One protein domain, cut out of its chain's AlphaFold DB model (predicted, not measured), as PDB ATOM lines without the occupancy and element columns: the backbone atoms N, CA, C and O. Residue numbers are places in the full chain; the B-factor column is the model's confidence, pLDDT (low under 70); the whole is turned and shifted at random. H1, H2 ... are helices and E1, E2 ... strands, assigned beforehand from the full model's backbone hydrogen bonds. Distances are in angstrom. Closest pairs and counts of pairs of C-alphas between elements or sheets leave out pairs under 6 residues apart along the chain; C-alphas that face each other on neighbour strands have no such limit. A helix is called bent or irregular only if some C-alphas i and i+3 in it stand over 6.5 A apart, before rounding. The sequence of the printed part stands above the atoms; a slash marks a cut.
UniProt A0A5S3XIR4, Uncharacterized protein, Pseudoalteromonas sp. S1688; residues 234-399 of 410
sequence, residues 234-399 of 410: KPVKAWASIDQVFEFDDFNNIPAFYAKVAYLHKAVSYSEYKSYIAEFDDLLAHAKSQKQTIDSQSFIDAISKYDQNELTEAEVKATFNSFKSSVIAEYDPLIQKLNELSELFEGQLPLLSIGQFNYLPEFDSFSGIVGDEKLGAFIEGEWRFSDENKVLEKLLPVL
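AT A GLANCE: This is residues 234 to 399 of the 410 residues of an uncharacterized protein of Pseudoalteromonas sp. S1688 (UniProt A0A5S3XIR4). A long layer of helices is built along H7, with H6 packed on one end of it and H4 and H5 side by side with its other part; H4, H5 and H7 make an up-and-down bundle, each running against the one before it in the chain. To one side of this layer lie H1, H2 and H3, the small strand hairpin E1 and E2, and, farther out, a second hairpin, E3 and E4, with H8 beside E4. The printed part has 166 residues with eight named helices and four strands, in the order H1 to H7, E1 to E4, H8; it is mostly helix, and each hairpin is a separate antiparallel sheet. The whole is compact, with a radius of gyration of the C-alphas of 17.4 A, and only just elongated, spanning 59 by 38 by 21 A.

IN THESE COORDINATES: H1, residues 234 to 240, begins at C-alpha 234 (166.039, 253.291, 150.028). H2 is residues 242 to 245, H3 249 to 252 and H4 254 to 264, 15.3 A long. H5, residues 270 to 292, measures 35.1 A, and H6, residues 296 to 307, 16.9 A. H7, residues 313 to 344, measures 44.0 A, from (158.441, 257.206, 156.829) to (199.530, 272.545, 160.028), with a kink of 36 degrees near residue 333. E1 is residues 358 to 360, E2 365 to 367, E3 376 to 379 and E4 382 to 385. H8, residues 390 to 398, ends at (189.766, 253.267, 148.554); it is irregular, C-alphas 394 and 397 being 7.7 A apart.

HOW THE PARTS SIT: H7 is the hub, touching three helices. Its residues 313 to 323 touch H6, closest at the C-alphas of Ala 302 and Val 316, 5.6 A, a helical hairpin at a steep tilt of 40 degrees. Its residues 330 to 337 touch H5, closest at the C-alphas of Ala 287 and Glu 330, 5.2 A, a shallow tilt of 9 degrees, opposite ways. Its residues 338 to 342 touch H4, closest at the C-alphas of Pro 255 and Leu 338, 6.6 A. H4 and H5 form a helical hairpin at 12 degrees. H1 touches H6, closest at the C-alphas of Ala 240 and Ile 300, 5.8 A. The closest C-alphas of H2 and E2, Val 245 and Phe 366, are 6.4 A apart. H3 and H8 only just touch, with 3 pairs of C-alphas within 8 A, the closest Asp 250 and Val 398, 6.7 A. In the hairpin E1 and E2, N 360 and O 365 are 2.8 A apart, within hydrogen-bond range; in E3 and E4, N 379 and O 382 are 2.8 A apart. E2 and E3 are apart. Every O i to N i+4 pair is within range in H4 and H6, 17 of 19 in H5, 24 of 28 in H7, 1 of 3 in H1 and 1 of 5 in H8, with O i to N i+3 pairs 3 of 4 in H1 and 4 of 6 in H8; H2 and H3 are too short for an i+4 pair.

THE WHOLE: The two C-alphas farthest apart, of Lys 266 and Asn 309, are 59.0 A apart. The printed part has no cut. The link from H7 to E1, residues 345 to 357, is long. Mean pLDDT of the printed part is 92.0; residue 346 is under 70.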
ATOM      1  N   LYS A 234     164.860 254.070 150.446       90.69
ATOM      2  CA  LYS A 234     166.039 253.291 150.028       90.69
ATOM      3  C   LYS A 234     167.344 253.737 150.715       90.69
ATOM      4  O   LYS A 234     167.975 252.892 151.356       90.69
ATOM      5  N   PRO A 235     167.758 255.022 150.668       91.88
ATOM      6  CA  PRO A 235     168.975 255.468 151.345       91.88
ATOM      7  C   PRO A 235     168.892 255.363 152.869       91.88
ATOM      8  O   PRO A 235     169.930 255.247 153.507       91.88
ATOM      9  N   VAL A 236     167.696 255.390 153.468       95.00
ATOM     10  CA  VAL A 236     167.515 255.196 154.916       95.00
ATOM     11  C   VAL A 236     167.686 253.718 155.273       95.00
ATOM     12  O   VAL A 236     168.487 253.391 156.146       95.00
ATOM     13  N   LYS A 237     167.001 252.815 154.558       94.62
ATOM     14  CA  LYS A 237     167.066 251.356 154.750       94.62
ATOM     15  C   LYS A 237     168.496 250.812 154.624       94.62
ATOM     16  O   LYS A 237     168.846 249.896 155.363       94.62
ATOM     17  N   ALA A 238     169.343 251.411 153.785       94.56
ATOM     18  CA  ALA A 238     170.752 251.027 153.654       94.56
ATOM     19  C   ALA A 238     171.536 251.077 154.984       94.56
ATOM     20  O   ALA A 238     172.415 250.252 155.224       94.56
ATOM     21  N   TRP A 239     171.178 251.980 155.906       95.56
ATOM     22  CA  TRP A 239     171.829 252.084 157.220       95.56
ATOM     23  C   TRP A 239     171.514 250.920 158.162       95.56
ATOM     24  O   TRP A 239     172.115 250.834 159.230       95.56
ATOM     25  N   ALA A 240     170.579 250.028 157.812       94.12
ATOM     26  CA  ALA A 240     170.322 248.814 158.586       94.12
ATOM     27  C   ALA A 240     171.490 247.809 158.488       94.12
ATOM     28  O   ALA A 240     171.624 246.931 159.343       94.12
ATOM     29  N   SER A 241     172.373 247.965 157.495       93.25
ATOM     30  CA  SER A 241     173.619 247.205 157.343       93.25
ATOM     31  C   SER A 241     174.694 247.682 158.325       93.25
ATOM     32  O   SER A 241     175.687 248.297 157.944       93.25
ATOM     33  N   ILE A 242     174.513 247.388 159.617       92.94
ATOM     34  CA  ILE A 242     175.360 247.936 160.694       92.94
ATOM     35  C   ILE A 242     176.849 247.601 160.519       92.94
ATOM     36  O   ILE A 242     177.701 248.390 160.909       92.94
ATOM     37  N   ASP A 243     177.190 246.438 159.957       91.50
ATOM     38  CA  ASP A 243     178.587 246.108 159.645       91.50
ATOM     39  C   ASP A 243     179.213 247.135 158.693       91.50
ATOM     40  O   ASP A 243     180.226 247.728 159.047       91.50
ATOM     41  N   GLN A 244     178.553 247.425 157.570       91.69
ATOM     42  CA  GLN A 244     179.029 248.393 156.576       91.69
ATOM     43  C   GLN A 244     179.086 249.821 157.135       91.69
ATOM     44  O   GLN A 244     180.057 250.541 156.914       91.69
ATOM     45  N   VAL A 245     178.085 250.232 157.924       94.50
ATOM     46  CA  VAL A 245     178.040 251.577 158.536       94.50
ATOM     47  C   VAL A 245     179.287 251.856 159.387       94.50
ATOM     48  O   VAL A 245     179.796 252.974 159.383       94.50
ATOM     49  N   PHE A 246     179.789 250.848 160.108       94.12
ATOM     50  CA  PHE A 246     180.943 250.971 161.005       94.12
ATOM     51  C   PHE A 246     182.261 250.475 160.385       94.12
ATOM     52  O   PHE A 246     183.269 250.387 161.087       94.12
ATOM     53  N   GLU A 247     182.307 250.165 159.086       92.38
ATOM     54  CA  GLU A 247     183.571 249.857 158.402       92.38
ATOM     55  C   GLU A 247     184.454 251.103 158.257       92.38
ATOM     56  O   GLU A 247     185.679 250.992 158.370       92.38
ATOM     57  N   PHE A 248     183.838 252.283 158.113       93.88
ATOM     58  CA  PHE A 248     184.512 253.577 157.950       93.88
ATOM     59  C   PHE A 248     185.654 253.525 156.924       93.88
ATOM     60  O   PHE A 248     186.784 253.948 157.187       93.88
ATOM     61  N   ASP A 249     185.351 252.969 155.753       90.12
ATOM     62  CA  ASP A 249     186.342 252.625 154.733       90.12
ATOM     63  C   ASP A 249     187.121 253.817 154.173       90.12
ATOM     64  O   ASP A 249     188.251 253.635 153.717       90.12
ATOM     65  N   ASP A 250     186.586 255.036 154.286       91.44
ATOM     66  CA  ASP A 250     187.309 256.283 153.998       91.44
ATOM     67  C   ASP A 250     188.712 256.308 154.618       91.44
ATOM     68  O   ASP A 250     189.674 256.824 154.039       91.44
ATOM     69  N   PHE A 251     188.854 255.716 155.806       93.25
ATOM     70  CA  PHE A 251     190.078 255.774 156.590       93.25
ATOM     71  C   PHE A 251     191.066 254.642 156.311       93.25
ATOM     72  O   PHE A 251     192.120 254.599 156.943       93.25
ATOM     73  N   ASN A 252     190.800 253.769 155.337       87.88
ATOM     74  CA  ASN A 252     191.717 252.680 154.995       87.88
ATOM     75  C   ASN A 252     193.096 253.190 154.531       87.88
ATOM     76  O   ASN A 252     194.114 252.561 154.810       87.88
ATOM     77  N   ASN A 253     193.152 254.335 153.836       87.88
ATOM     78  CA  ASN A 253     194.407 254.881 153.291       87.88
ATOM     79  C   ASN A 253     194.618 256.383 153.520       87.88
ATOM     80  O   ASN A 253     195.761 256.853 153.470       87.88
ATOM     81  N   ILE A 254     193.557 257.147 153.789       91.69
ATOM     82  CA  ILE A 254     193.647 258.595 154.024       91.69
ATOM     83  C   ILE A 254     194.611 258.979 155.156       91.69
ATOM     84  O   ILE A 254     195.443 259.860 154.930       91.69
ATOM     85  N   PRO A 255     194.594 258.333 156.339       93.31
ATOM     86  CA  PRO A 255     195.446 258.751 157.453       93.31
ATOM     87  C   PRO A 255     196.932 258.629 157.115       93.31
ATOM     88  O   PRO A 255     197.715 259.552 157.352       93.31
ATOM     89  N   ALA A 256     197.307 257.523 156.467       92.06
ATOM     90  CA  ALA A 256     198.658 257.304 155.968       92.06
ATOM     91  C   ALA A 256     199.048 258.330 154.897       92.06
ATOM     92  O   ALA A 256     200.185 258.810 154.893       92.06
ATOM     93  N   PHE A 257     198.119 258.690 154.005       92.00
ATOM     94  CA  PHE A 257     198.340 259.723 152.998       92.00
ATOM     95  C   PHE A 257     198.620 261.094 153.639       92.00
ATOM     96  O   PHE A 257     199.681 261.668 153.382       92.00
ATOM     97  N   TYR A 258     197.738 261.574 154.523       93.25
ATOM     98  CA  TYR A 258     197.865 262.876 155.195       93.25
ATOM     99  C   TYR A 258     199.166 262.959 156.002       93.25
ATOM    100  O   TYR A 258     199.968 263.880 155.816       93.25
ATOM    101  N   ALA A 259     199.447 261.946 156.827       93.25
ATOM    102  CA  ALA A 259     200.657 261.900 157.643       93.25
ATOM    103  C   ALA A 259     201.936 261.869 156.790       93.25
ATOM    104  O   ALA A 259     202.927 262.533 157.109       93.25
ATOM    105  N   LYS A 260     201.930 261.121 155.677       91.94
ATOM    106  CA  LYS A 260     203.080 261.038 154.768       91.94
ATOM    107  C   LYS A 260     203.347 262.368 154.073       91.94
ATOM    108  O   LYS A 260     204.512 262.750 153.962       91.94
ATOM    109  N   VAL A 261     202.308 263.071 153.619       90.25
ATOM    110  CA  VAL A 261     202.451 264.412 153.029       90.25
ATOM    111  C   VAL A 261     203.035 265.375 154.064       90.25
ATOM    112  O   VAL A 261     204.081 265.975 153.801       90.25
ATOM    113  N   ALA A 262     202.467 265.438 155.271       91.00
ATOM    114  CA  ALA A 262     202.968 266.297 156.346       91.00
ATOM    115  C   ALA A 262     204.454 266.028 156.678       91.00
ATOM    116  O   ALA A 262     205.253 266.959 156.823       91.00
ATOM    117  N   TYR A 263     204.859 264.755 156.732       91.94
ATOM    118  CA  TYR A 263     206.253 264.368 156.967       91.94
ATOM    119  C   TYR A 263     207.190 264.777 155.821       91.94
ATOM    120  O   TYR A 263     208.255 265.351 156.061       91.94
ATOM    121  N   LEU A 264     206.814 264.511 154.565       90.69
ATOM    122  CA  LEU A 264     207.647 264.835 153.397       90.69
ATOM    123  C   LEU A 264     207.870 266.344 153.244       90.69
ATOM    124  O   LEU A 264     208.946 266.767 152.812       90.69
ATOM    125  N   HIS A 265     206.896 267.145 153.663       89.25
ATOM    126  CA  HIS A 265     206.999 268.599 153.701       89.25
ATOM    127  C   HIS A 265     207.630 269.151 154.988       89.25
ATOM    128  O   HIS A 265     207.767 270.365 155.128       89.25
ATOM    129  N   LYS A 266     208.109 268.274 155.881       89.50
ATOM    130  CA  LYS A 266     208.793 268.615 157.140       89.50
ATOM    131  C   LYS A 266     207.927 269.413 158.125       89.50
ATOM    132  O   LYS A 266     208.483 270.101 158.980       89.50
ATOM    133  N   ALA A 267     206.602 269.312 158.018       88.62
ATOM    134  CA  ALA A 267     205.672 269.875 158.998       88.62
ATOM    135  C   ALA A 267     205.684 269.065 160.305       88.62
ATOM    136  O   ALA A 267     205.498 269.621 161.382       88.62
ATOM    137  N   VAL A 268     205.978 267.764 160.207       90.88
ATOM    138  CA  VAL A 268     206.158 266.857 161.346       90.88
ATOM    139  C   VAL A 268     207.457 266.063 161.209       90.88
ATOM    140  O   VAL A 268     207.941 265.781 160.107       90.88
ATOM    141  N   SER A 269     208.041 265.679 162.337       93.56
ATOM    142  CA  SER A 269     209.168 264.754 162.418       93.56
ATOM    143  C   SER A 269     208.738 263.308 162.155       93.56
ATOM    144  O   SER A 269     207.562 262.953 162.187       93.56
ATOM    145  N   TYR A 270     209.711 262.420 161.943       92.56
ATOM    146  CA  TYR A 270     209.421 260.996 161.753       92.56
ATOM    147  C   TYR A 270     208.818 260.326 163.001       92.56
ATOM    148  O   TYR A 270     208.044 259.377 162.865       92.56
ATOM    149  N   SER A 271     209.158 260.782 164.219       95.12
ATOM    150  CA  SER A 271     208.520 260.235 165.424       95.12
ATOM    151  C   SER A 271     207.088 260.732 165.575       95.12
ATOM    152  O   SER A 271     206.235 259.938 165.951       95.12
ATOM    153  N   GLU A 272     206.815 261.996 165.239       94.06
ATOM    154  CA  GLU A 272     205.455 262.554 165.225       94.06
ATOM    155  C   GLU A 272     204.585 261.865 164.168       94.06
ATOM    156  O   GLU A 272     203.482 261.451 164.493       94.06
ATOM    157  N   TYR A 273     205.109 261.612 162.962       92.81
ATOM    158  CA  TYR A 273     204.440 260.790 161.942       92.81
ATOM    159  C   TYR A 273     204.008 259.419 162.490       92.81
ATOM    160  O   TYR A 273     202.874 258.993 162.289       92.81
ATOM    161  N   LYS A 274     204.901 258.718 163.200       94.81
ATOM    162  CA  LYS A 274     204.584 257.405 163.781       94.81
ATOM    163  C   LYS A 274     203.571 257.486 164.917       94.81
ATOM    164  O   LYS A 274     202.706 256.620 164.986       94.81
ATOM    165  N   SER A 275     203.709 258.481 165.796       95.56
ATOM    166  CA  SER A 275     202.767 258.709 166.899       95.56
ATOM    167  C   SER A 275     201.376 258.992 166.352       95.56
ATOM    168  O   SER A 275     200.422 258.352 166.766       95.56
ATOM    169  N   TYR A 276     201.289 259.859 165.341       96.06
ATOM    170  CA  TYR A 276     200.039 260.228 164.694       96.06
ATOM    171  C   TYR A 276     199.298 259.014 164.123       96.06
ATOM    172  O   TYR A 276     198.108 258.862 164.370       96.06
ATOM    173  N   ILE A 277     199.991 258.130 163.391       96.31
ATOM    174  CA  ILE A 277     199.361 256.921 162.836       96.31
ATOM    175  C   ILE A 277     198.856 256.000 163.950       96.31
ATOM    176  O   ILE A 277     197.725 255.543 163.873       96.31
ATOM    177  N   ALA A 278     199.645 255.780 165.005       96.12
ATOM    178  CA  ALA A 278     199.214 254.948 166.130       96.12
ATOM    179  C   ALA A 278     197.999 255.544 166.866       96.12
ATOM    180  O   ALA A 278     197.053 254.827 167.167       96.12
ATOM    181  N   GLU A 279     198.002 256.857 167.111       97.19
ATOM    182  CA  GLU A 279     196.868 257.573 167.708       97.19
ATOM    183  C   GLU A 279     195.612 257.483 166.831       97.19
ATOM    184  O   GLU A 279     194.513 257.301 167.349       97.19
ATOM    185  N   PHE A 280     195.764 257.600 165.508       98.00
ATOM    186  CA  PHE A 280     194.652 257.461 164.573       98.00
ATOM    187  C   PHE A 280     194.099 256.031 164.563       98.00
ATOM    188  O   PHE A 280     192.886 255.851 164.622       98.00
ATOM    189  N   ASP A 281     194.967 255.018 164.521       97.00
ATOM    190  CA  ASP A 281     194.564 253.608 164.552       97.00
ATOM    191  C   ASP A 281     193.798 253.278 165.846       97.00
ATOM    192  O   ASP A 281     192.776 252.589 165.799       97.00
ATOM    193  N   ASP A 282     194.242 253.815 166.989       97.69
ATOM    194  CA  ASP A 282     193.547 253.682 168.273       97.69
ATOM    195  C   ASP A 282     192.158 254.352 168.243       97.69
ATOM    196  O   ASP A 282     191.179 253.766 168.719       97.69
ATOM    197  N   LEU A 283     192.040 255.549 167.650       98.00
ATOM    198  CA  LEU A 283     190.756 256.237 167.455       98.00
ATOM    199  C   LEU A 283     189.821 255.451 166.528       98.00
ATOM    200  O   LEU A 283     188.643 255.285 166.842       98.00
ATOM    201  N   LEU A 284     190.332 254.929 165.412       97.75
ATOM    202  CA  LEU A 284     189.544 254.146 164.462       97.75
ATOM    203  C   LEU A 284     189.050 252.850 165.109       97.75
ATOM    204  O   LEU A 284     187.878 252.501 164.983       97.75
ATOM    205  N   ALA A 285     189.915 252.153 165.851       97.06
ATOM    206  CA  ALA A 285     189.533 250.959 166.599       97.06
ATOM    207  C   ALA A 285     188.459 251.266 167.654       97.06
ATOM    208  O   ALA A 285     187.518 250.483 167.822       97.06
ATOM    209  N   HIS A 286     188.563 252.413 168.334       96.75
ATOM    210  CA  HIS A 286     187.540 252.881 169.262       96.75
ATOM    211  C   HIS A 286     186.197 253.115 168.562       96.75
ATOM    212  O   HIS A 286     185.199 252.525 168.982       96.75
ATOM    213  N   ALA A 287     186.176 253.894 167.480       97.00
ATOM    214  CA  ALA A 287     184.965 254.214 166.725       97.00
ATOM    215  C   ALA A 287     184.274 252.939 166.201       97.00
ATOM    216  O   ALA A 287     183.077 252.741 166.406       97.00
ATOM    217  N   LYS A 288     185.042 251.994 165.633       96.19
ATOM    218  CA  LYS A 288     184.526 250.684 165.186       96.19
ATOM    219  C   LYS A 288     183.931 249.857 166.328       96.19
ATOM    220  O   LYS A 288     182.955 249.133 166.134       96.19
ATOM    221  N   SER A 289     184.491 249.958 167.535       95.38
ATOM    222  CA  SER A 289     183.975 249.238 168.706       95.38
ATOM    223  C   SER A 289     182.616 249.763 169.190       95.38
ATOM    224  O   SER A 289     181.842 248.987 169.759       95.38
ATOM    225  N   GLN A 290     182.277 251.030 168.901       95.12
ATOM    226  CA  GLN A 290     180.990 251.623 169.289       95.12
ATOM    227  C   GLN A 290     179.788 251.014 168.564       95.12
ATOM    228  O   GLN A 290     178.654 251.162 169.020       95.12
ATOM    229  N   LYS A 291     180.020 250.223 167.509       92.44
ATOM    230  CA  LYS A 291     178.994 249.370 166.896       92.44
ATOM    231  C   LYS A 291     178.197 248.558 167.933       92.44
ATOM    232  O   LYS A 291     177.029 248.258 167.721       92.44
ATOM    233  N   GLN A 292     178.834 248.160 169.038       88.25
ATOM    234  CA  GLN A 292     178.217 247.331 170.083       88.25
ATOM    235  C   GLN A 292     177.482 248.135 171.166       88.25
ATOM    236  O   GLN A 292     176.781 247.544 171.987       88.25
ATOM    237  N   THR A 293     177.686 249.450 171.226       88.06
ATOM    238  CA  THR A 293     177.186 250.329 172.296       88.06
ATOM    239  C   THR A 293     176.095 251.272 171.801       88.06
ATOM    240  O   THR A 293     175.165 251.563 172.554       88.06
ATOM    241  N   ILE A 294     176.190 251.731 170.552       91.62
ATOM    242  CA  ILE A 294     175.160 252.535 169.899       91.62
ATOM    243  C   ILE A 294     173.935 251.652 169.669       91.62
ATOM    244  O   ILE A 294     174.034 250.544 169.145       91.62
ATOM    245  N   ASP A 295     172.765 252.156 170.059       88.31
ATOM    246  CA  ASP A 295     171.494 251.448 169.924       88.31
ATOM    247  C   ASP A 295     171.012 251.426 168.464       88.31
ATOM    248  O   ASP A 295     170.097 252.144 168.061       88.31
ATOM    249  N   SER A 296     171.653 250.590 167.648       91.00
ATOM    250  CA  SER A 296     171.222 250.315 166.277       91.00
ATOM    251  C   SER A 296     169.929 249.502 166.227       91.00
ATOM    252  O   SER A 296     169.226 249.533 165.219       91.00
ATOM    253  N   GLN A 297     169.603 248.767 167.298       91.06
ATOM    254  CA  GLN A 297     168.440 247.884 167.321       91.06
ATOM    255  C   GLN A 297     167.140 248.682 167.264       91.06
ATOM    256  O   GLN A 297     166.259 248.324 166.491       91.06
ATOM    257  N   SER A 298     167.049 249.801 167.988       93.00
ATOM    258  CA  SER A 298     165.886 250.694 167.897       93.00
ATOM    259  C   SER A 298     165.609 251.171 166.465       93.00
ATOM    260  O   SER A 298     164.450 251.274 166.066       93.00
ATOM    261  N   PHE A 299     166.653 251.430 165.669       96.06
ATOM    262  CA  PHE A 299     166.507 251.813 164.262       96.06
ATOM    263  C   PHE A 299     166.112 250.623 163.369       96.06
ATOM    264  O   PHE A 299     165.184 250.743 162.571       96.06
ATOM    265  N   ILE A 300     166.743 249.456 163.536       95.38
ATOM    266  CA  ILE A 300     166.391 248.229 162.791       95.38
ATOM    267  C   ILE A 300     164.936 247.812 163.060       95.38
ATOM    268  O   ILE A 300     164.207 247.426 162.139       95.38
ATOM    269  N   ASP A 301     164.492 247.919 164.311       96.00
ATOM    270  CA  ASP A 301     163.113 247.641 164.705       96.00
ATOM    271  C   ASP A 301     162.141 248.638 164.058       96.00
ATOM    272  O   ASP A 301     161.051 248.246 163.640       96.00
ATOM    273  N   ALA A 302     162.526 249.915 163.935       96.94
ATOM    274  CA  ALA A 302     161.719 250.921 163.248       96.94
ATOM    275  C   ALA A 302     161.564 250.610 161.750       96.94
ATOM    276  O   ALA A 302     160.449 250.687 161.239       96.94
ATOM    277  N   ILE A 303     162.635 250.181 161.072       96.62
ATOM    278  CA  ILE A 303     162.578 249.723 159.671       96.62
ATOM    279  C   ILE A 303     161.650 248.513 159.533       96.62
ATOM    280  O   ILE A 303     160.765 248.505 158.683       96.62
ATOM    281  N   SER A 304     161.780 247.527 160.423       95.75
ATOM    282  CA  SER A 304     160.937 246.324 160.389       95.75
ATOM    283  C   SER A 304     159.450 246.644 160.570       95.75
ATOM    284  O   SER A 304     158.601 246.015 159.943       95.75
ATOM    285  N   LYS A 305     159.125 247.619 161.427       96.38
ATOM    286  CA  LYS A 305     157.753 248.106 161.629       96.38
ATOM    287  C   LYS A 305     157.235 248.909 160.442       96.38
ATOM    288  O   LYS A 305     156.062 248.800 160.107       96.38
ATOM    289  N   TYR A 306     158.096 249.685 159.795       95.62
ATOM    290  CA  TYR A 306     157.763 250.385 158.559       95.62
ATOM    291  C   TYR A 306     157.417 249.420 157.425       95.62
ATOM    292  O   TYR A 306     156.389 249.592 156.781       95.62
ATOM    293  N   ASP A 307     158.193 248.346 157.253       92.44
ATOM    294  CA  ASP A 307     157.903 247.300 156.258       92.44
ATOM    295  C   ASP A 307     156.589 246.548 156.558       92.44
ATOM    296  O   ASP A 307     156.002 245.913 155.685       92.44
ATOM    297  N   GLN A 308     156.113 246.620 157.804       92.75
ATOM    298  CA  GLN A 308     154.833 246.066 158.253       92.75
ATOM    299  C   GLN A 308     153.690 247.094 158.219       92.75
ATOM    300  O   GLN A 308     152.585 246.777 158.660       92.75
ATOM    301  N   ASN A 309     153.929 248.304 157.697       90.56
ATOM    302  CA  ASN A 309     152.988 249.428 157.697       90.56
ATOM    303  C   ASN A 309     152.509 249.840 159.107       90.56
ATOM    304  O   ASN A 309     151.404 250.353 159.275       90.56
ATOM    305  N   GLU A 310     153.329 249.605 160.139       94.62
ATOM    306  CA  GLU A 310     153.058 250.027 161.521       94.62
ATOM    307  C   GLU A 310     153.646 251.406 161.852       94.62
ATOM    308  O   GLU A 310     153.210 252.038 162.815       94.62
ATOM    309  N   LEU A 311     154.644 251.857 161.084       95.69
ATOM    310  CA  LEU A 311     155.251 253.185 161.183       95.69
ATOM    311  C   LEU A 311     155.290 253.854 159.813       95.69
ATOM    312  O   LEU A 311     155.566 253.202 158.806       95.69
ATOM    313  N   THR A 312     155.092 255.165 159.815       92.81
ATOM    314  CA  THR A 312     155.286 256.035 158.650       92.81
ATOM    315  C   THR A 312     156.767 256.307 158.397       92.81
ATOM    316  O   THR A 312     157.603 256.220 159.306       92.81
ATOM    317  N   GLU A 313     157.102 256.719 157.176       94.44
ATOM    318  CA  GLU A 313     158.441 257.206 156.829       94.44
ATOM    319  C   GLU A 313     158.963 258.262 157.820       94.44
ATOM    320  O   GLU A 313     160.110 258.188 158.273       94.44
ATOM    321  N   ALA A 314     158.131 259.236 158.196       93.69
ATOM    322  CA  ALA A 314     158.525 260.320 159.094       93.69
ATOM    323  C   ALA A 314     158.939 259.810 160.488       93.69
ATOM    324  O   ALA A 314     159.913 260.296 161.075       93.69
ATOM    325  N   GLU A 315     158.229 258.808 161.012       95.62
ATOM    326  CA  GLU A 315     158.541 258.182 162.299       95.62
ATOM    327  C   GLU A 315     159.860 257.407 162.241       95.62
ATOM    328  O   GLU A 315     160.689 257.524 163.151       95.62
ATOM    329  N   VAL A 316     160.112 256.686 161.144       97.06
ATOM    330  CA  VAL A 316     161.406 256.024 160.940       97.06
ATOM    331  C   VAL A 316     162.523 257.050 160.821       97.06
ATOM    332  O   VAL A 316     163.532 256.920 161.515       97.06
ATOM    333  N   LYS A 317     162.339 258.108 160.023       95.75
ATOM    334  CA  LYS A 317     163.331 259.180 159.845       95.75
ATOM    335  C   LYS A 317     163.717 259.837 161.175       95.75
ATOM    336  O   LYS A 317     164.879 260.194 161.360       95.75
ATOM    337  N   ALA A 318     162.801 259.938 162.138       94.06
ATOM    338  CA  ALA A 318     163.128 260.427 163.478       94.06
ATOM    339  C   ALA A 318     164.115 259.505 164.220       94.06
ATOM    340  O   ALA A 318     165.116 259.983 164.762       94.06
ATOM    341  N   THR A 319     163.876 258.188 164.211       95.50
ATOM    342  CA  THR A 319     164.794 257.204 164.823       95.50
ATOM    343  C   THR A 319     166.132 257.137 164.084       95.50
ATOM    344  O   THR A 319     167.193 257.159 164.712       95.50
ATOM    345  N   PHE A 320     166.081 257.169 162.752       96.94
ATOM    346  CA  PHE A 320     167.237 257.215 161.871       96.94
ATOM    347  C   PHE A 320     168.144 258.404 162.184       96.94
ATOM    348  O   PHE A 320     169.341 258.224 162.374       96.94
ATOM    349  N   ASN A 321     167.590 259.612 162.310       95.56
ATOM    350  CA  ASN A 321     168.378 260.812 162.586       95.56
ATOM    351  C   ASN A 321     169.134 260.721 163.922       95.56
ATOM    352  O   ASN A 321     170.272 261.181 164.013       95.56
ATOM    353  N   SER A 322     168.538 260.098 164.944       94.56
ATOM    354  CA  SER A 322     169.213 259.853 166.227       94.56
ATOM    355  C   SER A 322     170.355 258.842 166.088       94.56
ATOM    356  O   SER A 322     171.451 259.069 166.611       94.56
ATOM    357  N   PHE A 323     170.120 257.741 165.367       96.56
ATOM    358  CA  PHE A 323     171.144 256.732 165.092       96.56
ATOM    359  C   PHE A 323     172.301 257.327 164.279       96.56
ATOM    360  O   PHE A 323     173.446 257.297 164.725       96.56
ATOM    361  N   LYS A 324     171.993 257.980 163.154       96.75
ATOM    362  CA  LYS A 324     172.953 258.673 162.290       96.75
ATOM    363  C   LYS A 324     173.790 259.692 163.058       96.75
ATOM    364  O   LYS A 324     175.006 259.708 162.907       96.75
ATOM    365  N   SER A 325     173.172 260.502 163.919       95.88
ATOM    366  CA  SER A 325     173.902 261.473 164.751       95.88
ATOM    367  C   SER A 325     174.905 260.801 165.694       95.88
ATOM    368  O   SER A 325     175.986 261.337 165.918       95.88
ATOM    369  N   SER A 326     174.570 259.620 166.223       96.38
ATOM    370  CA  SER A 326     175.473 258.853 167.089       96.38
ATOM    371  C   SER A 326     176.648 258.271 166.301       96.38
ATOM    372  O   SER A 326     177.772 258.314 166.778       96.38
ATOM    373  N   VAL A 327     176.416 257.791 165.074       97.12
ATOM    374  CA  VAL A 327     177.493 257.326 164.180       97.12
ATOM    375  C   VAL A 327     178.412 258.485 163.783       97.12
ATOM    376  O   VAL A 327     179.631 258.361 163.853       97.12
ATOM    377  N   ILE A 328     177.840 259.638 163.424       97.00
ATOM    378  CA  ILE A 328     178.605 260.849 163.092       97.00
ATOM    379  C   ILE A 328     179.467 261.302 164.277       97.00
ATOM    380  O   ILE A 328     180.603 261.711 164.067       97.00
ATOM    381  N   ALA A 329     178.985 261.174 165.518       96.94
ATOM    382  CA  ALA A 329     179.775 261.507 166.706       96.94
ATOM    383  C   ALA A 329     181.047 260.648 166.865       96.94
ATOM    384  O   ALA A 329     181.993 261.097 167.510       96.94
ATOM    385  N   GLU A 330     181.090 259.459 166.255       97.19
ATOM    386  CA  GLU A 330     182.268 258.582 166.214       97.19
ATOM    387  C   GLU A 330     183.130 258.797 164.962       97.19
ATOM    388  O   GLU A 330     184.349 258.632 165.005       97.19
ATOM    389  N   TYR A 331     182.513 259.206 163.852       97.12
ATOM    390  CA  TYR A 331     183.203 259.520 162.601       97.12
ATOM    391  C   TYR A 331     183.930 260.879 162.660       97.12
ATOM    392  O   TYR A 331     185.082 261.000 162.240       97.12
ATOM    393  N   ASP A 332     183.300 261.906 163.234       97.94
ATOM    394  CA  ASP A 332     183.827 263.275 163.290       97.94
ATOM    395  C   ASP A 332     185.192 263.398 163.993       97.94
ATOM    396  O   ASP A 332     186.042 264.128 163.480       97.94
ATOM    397  N   PRO A 333     185.478 262.706 165.115       97.94
ATOM    398  CA  PRO A 333     186.809 262.712 165.723       97.94
ATOM    399  C   PRO A 333     187.920 262.209 164.788       97.94
ATOM    400  O   PRO A 333     189.046 262.703 164.857       97.94
ATOM    401  N   LEU A 334     187.617 261.268 163.887       97.94
ATOM    402  CA  LEU A 334     188.570 260.775 162.886       97.94
ATOM    403  C   LEU A 334     188.864 261.865 161.849       97.94
ATOM    404  O   LEU A 334     190.024 262.142 161.543       97.94
ATOM    405  N   ILE A 335     187.827 262.560 161.377       97.50
ATOM    406  CA  ILE A 335     187.978 263.718 160.488       97.50
ATOM    407  C   ILE A 335     188.749 264.853 161.167       97.50
ATOM    408  O   ILE A 335     189.673 265.412 160.577       97.50
ATOM    409  N   GLN A 336     188.424 265.173 162.420       97.38
ATOM    410  CA  GLN A 336     189.130 266.192 163.199       97.38
ATOM    411  C   GLN A 336     190.615 265.862 163.315       97.38
ATOM    412  O   GLN A 336     191.446 266.741 163.092       97.38
ATOM    413  N   LYS A 337     190.956 264.592 163.571       96.81
ATOM    414  CA  LYS A 337     192.351 264.158 163.649       96.81
ATOM    415  C   LYS A 337     193.099 264.384 162.330       96.81
ATOM    416  O   LYS A 337     194.230 264.856 162.362       96.81
ATOM    417  N   LEU A 338     192.465 264.122 161.183       95.38
ATOM    418  CA  LEU A 338     193.035 264.425 159.858       95.38
ATOM    419  C   LEU A 338     193.223 265.923 159.639       95.38
ATOM    420  O   LEU A 338     194.275 266.348 159.156       95.38
ATOM    421  N   ASN A 339     192.229 266.714 160.034       95.44
ATOM    422  CA  ASN A 339     192.266 268.161 159.886       95.44
ATOM    423  C   ASN A 339     193.366 268.815 160.737       95.44
ATOM    424  O   ASN A 339     193.900 269.827 160.296       95.44
ATOM    425  N   GLU A 340     193.808 268.215 161.855       93.62
ATOM    426  CA  GLU A 340     195.001 268.685 162.591       93.62
ATOM    427  C   GLU A 340     196.229 268.792 161.666       93.62
ATOM    428  O   GLU A 340     197.002 269.746 161.751       93.62
ATOM    429  N   LEU A 341     196.418 267.833 160.750       92.06
ATOM    430  CA  LEU A 341     197.524 267.869 159.789       92.06
ATOM    431  C   LEU A 341     197.282 268.861 158.649       92.06
ATOM    432  O   LEU A 341     198.235 269.497 158.196       92.06
ATOM    433  N   SER A 342     196.037 269.004 158.191       90.69
ATOM    434  CA  SER A 342     195.684 269.995 157.166       90.69
ATOM    435  C   SER A 342     195.879 271.426 157.658       90.69
ATOM    436  O   SER A 342     196.405 272.259 156.925       90.69
ATOM    437  N   GLU A 343     195.539 271.710 158.915       90.19
ATOM    438  CA  GLU A 343     195.740 273.018 159.547       90.19
ATOM    439  C   GLU A 343     197.225 273.363 159.719       90.19
ATOM    440  O   GLU A 343     197.627 274.513 159.539       90.19
ATOM    441  N   LEU A 344     198.072 272.368 160.003       85.81
ATOM    442  CA  LEU A 344     199.530 272.545 160.028       85.81
ATOM    443  C   LEU A 344     200.123 272.797 158.632       85.81
ATOM    444  O   LEU A 344     201.262 273.265 158.525       85.81
ATOM    445  N   PHE A 345     199.382 272.470 157.571       77.19
ATOM    446  CA  PHE A 345     199.859 272.483 156.193       77.19
ATOM    447  C   PHE A 345     198.864 273.161 155.233       77.19
ATOM    448  O   PHE A 345     198.434 272.595 154.222       77.19
ATOM    449  N   GLU A 346     198.525 274.410 155.574       69.25
ATOM    450  CA  GLU A 346     197.514 275.233 154.904       69.25
ATOM    451  C   GLU A 346     197.716 275.287 153.372       69.25
ATOM    452  O   GLU A 346     198.786 275.637 152.864       69.25
ATOM    453  N   GLY A 347     196.668 274.917 152.627       71.12
ATOM    454  CA  GLY A 347     196.627 274.968 151.159       71.12
ATOM    455  C   GLY A 347     197.293 273.797 150.427       71.12
ATOM    456  O   GLY A 347     197.467 273.866 149.212       71.12
ATOM    457  N   GLN A 348     197.698 272.741 151.135       80.31
ATOM    458  CA  GLN A 348     198.363 271.574 150.535       80.31
ATOM    459  C   GLN A 348     197.657 270.250 150.835       80.31
ATOM    460  O   GLN A 348     197.745 269.311 150.043       80.31
ATOM    461  N   LEU A 349     196.965 270.177 151.971       87.75
ATOM    462  CA  LEU A 349     196.027 269.112 152.290       87.75
ATOM    463  C   LEU A 349     194.619 269.710 152.397       87.75
ATOM    464  O   LEU A 349     194.461 270.761 153.024       87.75
ATOM    465  N   PRO A 350     193.606 269.066 151.799       90.50
ATOM    466  CA  PRO A 350     192.216 269.463 151.958       90.50
ATOM    467  C   PRO A 350     191.781 269.481 153.419       90.50
ATOM    468  O   PRO A 350     192.165 268.615 154.208       90.50
ATOM    469  N   LEU A 351     190.948 270.457 153.767       92.50
ATOM    470  CA  LEU A 351     190.159 270.406 154.992       92.50
ATOM    471  C   LEU A 351     188.896 269.598 154.706       92.50
ATOM    472  O   LEU A 351     188.128 269.942 153.810       92.50
ATOM    473  N   LEU A 352     188.698 268.530 155.466       94.12
ATOM    474  CA  LEU A 352     187.549 267.645 155.337       94.12
ATOM    475  C   LEU A 352     186.389 268.152 156.203       94.12
ATOM    476  O   LEU A 352     186.605 268.677 157.302       94.12
ATOM    477  N   SER A 353     185.155 267.997 155.728       94.50
ATOM    478  CA  SER A 353     183.977 268.430 156.483       94.50
ATOM    479  C   SER A 353     183.656 267.482 157.633       94.50
ATOM    480  O   SER A 353     183.607 266.269 157.464       94.50
ATOM    481  N   ILE A 354     183.344 268.059 158.792       95.00
ATOM    482  CA  ILE A 354     182.675 267.354 159.891       95.00
ATOM    483  C   ILE A 354     181.154 267.337 159.678       95.00
ATOM    484  O   ILE A 354     180.603 268.175 158.952       95.00
ATOM    485  N   GLY A 355     180.467 266.412 160.340       93.88
ATOM    486  CA  GLY A 355     179.022 266.238 160.260       93.88
ATOM    487  C   GLY A 355     178.545 265.576 158.966       93.88
ATOM    488  O   GLY A 355     177.342 265.562 158.705       93.88
ATOM    489  N   GLN A 356     179.467 265.066 158.143       90.81
ATOM    490  CA  GLN A 356     179.172 264.396 156.880       90.81
ATOM    491  C   GLN A 356     179.460 262.905 157.011       90.81
ATOM    492  O   GLN A 356     180.590 262.506 157.267       90.81
ATOM    493  N   PHE A 357     178.421 262.091 156.839       94.81
ATOM    494  CA  PHE A 357     178.525 260.643 156.672       94.81
ATOM    495  C   PHE A 357     177.215 260.145 156.056       94.81
ATOM    496  O   PHE A 357     176.148 260.290 156.663       94.81
ATOM    497  N   ASN A 358     177.267 259.649 154.822       93.38
ATOM    498  CA  ASN A 358     176.089 259.302 154.031       93.38
ATOM    499  C   ASN A 358     176.279 257.969 153.302       93.38
ATOM    500  O   ASN A 358     177.400 257.573 152.996       93.38
ATOM    501  N   TYR A 359     175.160 257.304 153.015       93.25
ATOM    502  CA  TYR A 359     175.127 256.198 152.064       93.25
ATOM    503  C   TYR A 359     175.114 256.766 150.642       93.25
ATOM    504  O   TYR A 359     174.361 257.704 150.369       93.25
ATOM    505  N   LEU A 360     175.926 256.189 149.764       90.50
ATOM    506  CA  LEU A 360     176.071 256.548 148.360       90.50
ATOM    507  C   LEU A 360     175.503 255.410 147.499       90.50
ATOM    508  O   LEU A 360     176.172 254.387 147.326       90.50
ATOM    509  N   PRO A 361     174.275 255.549 146.963       86.44
ATOM    510  CA  PRO A 361     173.640 254.503 146.163       86.44
ATOM    511  C   PRO A 361     174.442 254.091 144.922       86.44
ATOM    512  O   PRO A 361     174.335 252.950 144.486       86.44
ATOM    513  N   GLU A 362     175.238 255.001 144.357       84.81
ATOM    514  CA  GLU A 362     176.078 254.773 143.176       84.81
ATOM    515  C   GLU A 362     177.200 253.759 143.436       84.81
ATOM    516  O   GLU A 362     177.643 253.081 142.510       84.81
ATOM    517  N   PHE A 363     177.643 253.650 144.690       83.06
ATOM    518  CA  PHE A 363     178.779 252.822 145.099       83.06
ATOM    519  C   PHE A 363     178.405 251.717 146.094       83.06
ATOM    520  O   PHE A 363     179.272 250.939 146.483       83.06
ATOM    521  N   ASP A 364     177.128 251.654 146.486       86.88
ATOM    522  CA  ASP A 364     176.598 250.763 147.522       86.88
ATOM    523  C   ASP A 364     177.429 250.798 148.815       86.88
ATOM    524  O   ASP A 364     177.847 249.775 149.359       86.88
ATOM    525  N   SER A 365     177.737 252.009 149.280       88.94
ATOM    526  CA  SER A 365     178.743 252.199 150.319       88.94
ATOM    527  C   SER A 365     178.545 253.471 151.141       88.94
ATOM    528  O   SER A 365     177.717 254.323 150.817       88.94
ATOM    529  N   PHE A 366     179.297 253.600 152.237       92.69
ATOM    530  CA  PHE A 366     179.241 254.760 153.124       92.69
ATOM    531  C   PHE A 366     180.505 255.603 153.015       92.69
ATOM    532  O   PHE A 366     181.616 255.083 153.115       92.69
ATOM    533  N   SER A 367     180.329 256.918 152.893       93.69
ATOM    534  CA  SER A 367     181.434 257.870 152.943       93.69
ATOM    535  C   SER A 367     181.009 259.190 153.583       93.69
ATOM    536  O   SER A 367     179.860 259.629 153.482       93.69
ATOM    537  N   GLY A 368     181.948 259.822 154.281       93.50
ATOM    538  CA  GLY A 368     181.858 261.213 154.732       93.50
ATOM    539  C   GLY A 368     182.661 262.186 153.868       93.50
ATOM    540  O   GLY A 368     182.642 263.387 154.123       93.50
ATOM    541  N   ILE A 369     183.372 261.677 152.856       93.50
ATOM    542  CA  ILE A 369     184.294 262.445 152.009       93.50
ATOM    543  C   ILE A 369     183.796 262.466 150.565       93.50
ATOM    544  O   ILE A 369     183.698 263.529 149.951       93.50
ATOM    545  N   VAL A 370     183.467 261.297 150.018       91.88
ATOM    546  CA  VAL A 370     182.766 261.174 148.740       91.88
ATOM    547  C   VAL A 370     181.298 261.545 148.972       91.88
ATOM    548  O   VAL A 370     180.688 261.108 149.945       91.88
ATOM    549  N   GLY A 371     180.736 262.388 148.103       89.25
ATOM    550  CA  GLY A 371     179.381 262.929 148.265       89.25
ATOM    551  C   GLY A 371     179.301 264.238 149.062       89.25
ATOM    552  O   GLY A 371     178.230 264.839 149.112       89.25
ATOM    553  N   ASP A 372     180.402 264.728 149.646       93.38
ATOM    554  CA  ASP A 372     180.440 266.071 150.240       93.38
ATOM    555  C   ASP A 372     180.555 267.144 149.146       93.38
ATOM    556  O   ASP A 372     181.622 267.347 148.561       93.38
ATOM    557  N   GLU A 373     179.463 267.871 148.900       92.25
ATOM    558  CA  GLU A 373     179.363 268.926 147.880       92.25
ATOM    559  C   GLU A 373     180.395 270.057 148.037       92.25
ATOM    560  O   GLU A 373     180.652 270.811 147.096       92.25
ATOM    561  N   LYS A 374     181.018 270.204 149.215       92.31
ATOM    562  CA  LYS A 374     182.124 271.158 149.407       92.31
ATOM    563  C   LYS A 374     183.440 270.655 148.820       92.31
ATOM    564  O   LYS A 374     184.311 271.463 148.498       92.31
ATOM    565  N   LEU A 375     183.603 269.338 148.717       92.62
ATOM    566  CA  LEU A 375     184.821 268.700 148.233       92.62
ATOM    567  C   LEU A 375     184.761 268.383 146.739       92.62
ATOM    568  O   LEU A 375     185.810 268.360 146.092       92.62
ATOM    569  N   GLY A 376     183.567 268.174 146.187       92.81
ATOM    570  CA  GLY A 376     183.384 267.758 144.802       92.81
ATOM    571  C   GLY A 376     181.923 267.688 144.368       92.81
ATOM    572  O   GLY A 376     181.042 268.251 145.010       92.81
ATOM    573  N   ALA A 377     181.678 267.004 143.254       93.31
ATOM    574  CA  ALA A 377     180.340 266.747 142.735       93.31
ATOM    575  C   ALA A 377     180.302 265.454 141.910       93.31
ATOM    576  O   ALA A 377     181.320 265.013 141.372       93.31
ATOM    577  N   PHE A 378     179.105 264.884 141.752       90.00
ATOM    578  CA  PHE A 378     178.863 263.809 140.795       90.00
ATOM    579  C   PHE A 378     178.717 264.365 139.374       90.00
ATOM    580  O   PHE A 378     177.895 265.245 139.114       90.00
ATOM    581  N   ILE A 379     179.508 263.836 138.440       89.19
ATOM    582  CA  ILE A 379     179.471 264.166 137.014       89.19
ATOM    583  C   ILE A 379     179.317 262.854 136.252       89.19
ATOM    584  O   ILE A 379     180.185 261.994 136.325       89.19
ATOM    585  N   GLU A 380     178.205 262.703 135.527       86.19
ATOM    586  CA  GLU A 380     177.912 261.501 134.725       86.19
ATOM    587  C   GLU A 380     177.941 260.186 135.537       86.19
ATOM    588  O   GLU A 380     178.259 259.127 135.008       86.19
ATOM    589  N   GLY A 381     177.579 260.248 136.824       82.56
ATOM    590  CA  GLY A 381     177.570 259.089 137.729       82.56
ATOM    591  C   GLY A 381     178.909 258.801 138.414       82.56
ATOM    592  O   GLY A 381     178.988 257.887 139.223       82.56
ATOM    593  N   GLU A 382     179.948 259.595 138.148       85.62
ATOM    594  CA  GLU A 382     181.251 259.486 138.807       85.62
ATOM    595  C   GLU A 382     181.461 260.636 139.792       85.62
ATOM    596  O   GLU A 382     181.149 261.790 139.490       85.62
ATOM    597  N   TRP A 383     182.042 260.350 140.957       90.94
ATOM    598  CA  TRP A 383     182.477 261.403 141.870       90.94
ATOM    599  C   TRP A 383     183.749 262.073 141.356       90.94
ATOM    600  O   TRP A 383     184.719 261.390 141.028       90.94
ATOM    601  N   ARG A 384     183.766 263.408 141.338       90.88
ATOM    602  CA  ARG A 384     184.956 264.198 141.004       90.88
ATOM    603  C   ARG A 384     185.205 265.262 142.057       90.88
ATOM    604  O   ARG A 384     184.313 266.049 142.378       90.88
ATOM    605  N   PHE A 385     186.431 265.312 142.565       92.69
ATOM    606  CA  PHE A 385     186.852 266.363 143.487       92.69
ATOM    607  C   PHE A 385     187.050 267.690 142.746       92.69
ATOM    608  O   PHE A 385     187.426 267.728 141.573       92.69
ATOM    609  N   SER A 386     186.820 268.804 143.443       92.38
ATOM    610  CA  SER A 386     187.117 270.138 142.921       92.38
ATOM    611  C   SER A 386     188.620 270.320 142.680       92.38
ATOM    612  O   SER A 386     189.449 269.606 143.253       92.38
ATOM    613  N   ASP A 387     189.002 271.309 141.867       89.38
ATOM    614  CA  ASP A 387     190.418 271.575 141.558       89.38
ATOM    615  C   ASP A 387     191.278 271.788 142.819       89.38
ATOM    616  O   ASP A 387     192.440 271.381 142.852       89.38
ATOM    617  N   GLU A 388     190.697 272.364 143.875       88.06
ATOM    618  CA  GLU A 388     191.349 272.593 145.172       88.06
ATOM    619  C   GLU A 388     191.597 271.288 145.952       88.06
ATOM    620  O   GLU A 388     192.573 271.183 146.694       88.06
ATOM    621  N   ASN A 389     190.768 270.265 145.729       90.25
ATOM    622  CA  ASN A 389     190.802 268.982 146.440       90.25
ATOM    623  C   ASN A 389     191.271 267.812 145.568       90.25
ATOM    624  O   ASN A 389     191.298 266.668 146.021       90.25
ATOM    625  N   LYS A 390     191.716 268.090 144.337       88.50
ATOM    626  CA  LYS A 390     192.143 267.106 143.330       88.50
ATOM    627  C   LYS A 390     193.211 266.125 143.818       88.50
ATOM    628  O   LYS A 390     193.399 265.055 143.246       88.50
ATOM    629  N   VAL A 391     193.934 266.461 144.885       86.38
ATOM    630  CA  VAL A 391     194.888 265.544 145.510       86.38
ATOM    631  C   VAL A 391     194.220 264.258 146.039       86.38
ATOM    632  O   VAL A 391     194.870 263.210 146.046       86.38
ATOM    633  N   LEU A 392     192.934 264.314 146.409       88.81
ATOM    634  CA  LEU A 392     192.150 263.175 146.906       88.81
ATOM    635  C   LEU A 392     191.694 262.215 145.802       88.81
ATOM    636  O   LEU A 392     191.416 261.060 146.107       88.81
ATOM    637  N   GLU A 393     191.705 262.626 144.528       86.94
ATOM    638  CA  GLU A 393     191.373 261.759 143.379       86.94
ATOM    639  C   GLU A 393     192.180 260.455 143.392       86.94
ATOM    640  O   GLU A 393     191.676 259.378 143.098       86.94
ATOM    641  N   LYS A 394     193.447 260.525 143.819       81.75
ATOM    642  CA  LYS A 394     194.339 259.356 143.906       81.75
ATOM    643  C   LYS A 394     193.897 258.322 144.941       81.75
ATOM    644  O   LYS A 394     194.450 257.226 144.963       81.75
ATOM    645  N   LEU A 395     192.976 258.695 145.824       83.88
ATOM    646  CA  LEU A 395     192.445 257.854 146.884       83.88
ATOM    647  C   LEU A 395     191.043 257.335 146.553       83.88
ATOM    648  O   LEU A 395     190.598 256.439 147.254       83.88
ATOM    649  N   LEU A 396     190.382 257.817 145.491       81.50
ATOM    650  CA  LEU A 396     189.023 257.401 145.115       81.50
ATOM    651  C   LEU A 396     188.781 255.886 145.225       81.50
ATOM    652  O   LEU A 396     187.853 255.527 145.938       81.50
ATOM    653  N   PRO A 397     189.626 254.986 144.671       75.44
ATOM    654  CA  PRO A 397     189.387 253.534 144.728       75.44
ATOM    655  C   PRO A 397     189.349 252.920 146.136       75.44
ATOM    656  O   PRO A 397     189.147 251.717 146.279       75.44
ATOM    657  N   VAL A 398     189.662 253.706 147.166       73.31
ATOM    658  CA  VAL A 398     189.766 253.267 148.554       73.31
ATOM    659  C   VAL A 398     188.991 254.161 149.532       73.31
ATOM    660  O   VAL A 398     189.097 253.926 150.732       73.31
ATOM    661  N   LEU A 399     188.230 255.163 149.061       76.06
ATOM    662  CA  LEU A 399     187.423 256.074 149.900       76.06
ATOM    663  C   LEU A 399     186.009 255.558 150.133       76.06
ATOM    664  O   LEU A 399     185.040 256.183 149.710       76.06
TER     665      LEU A 399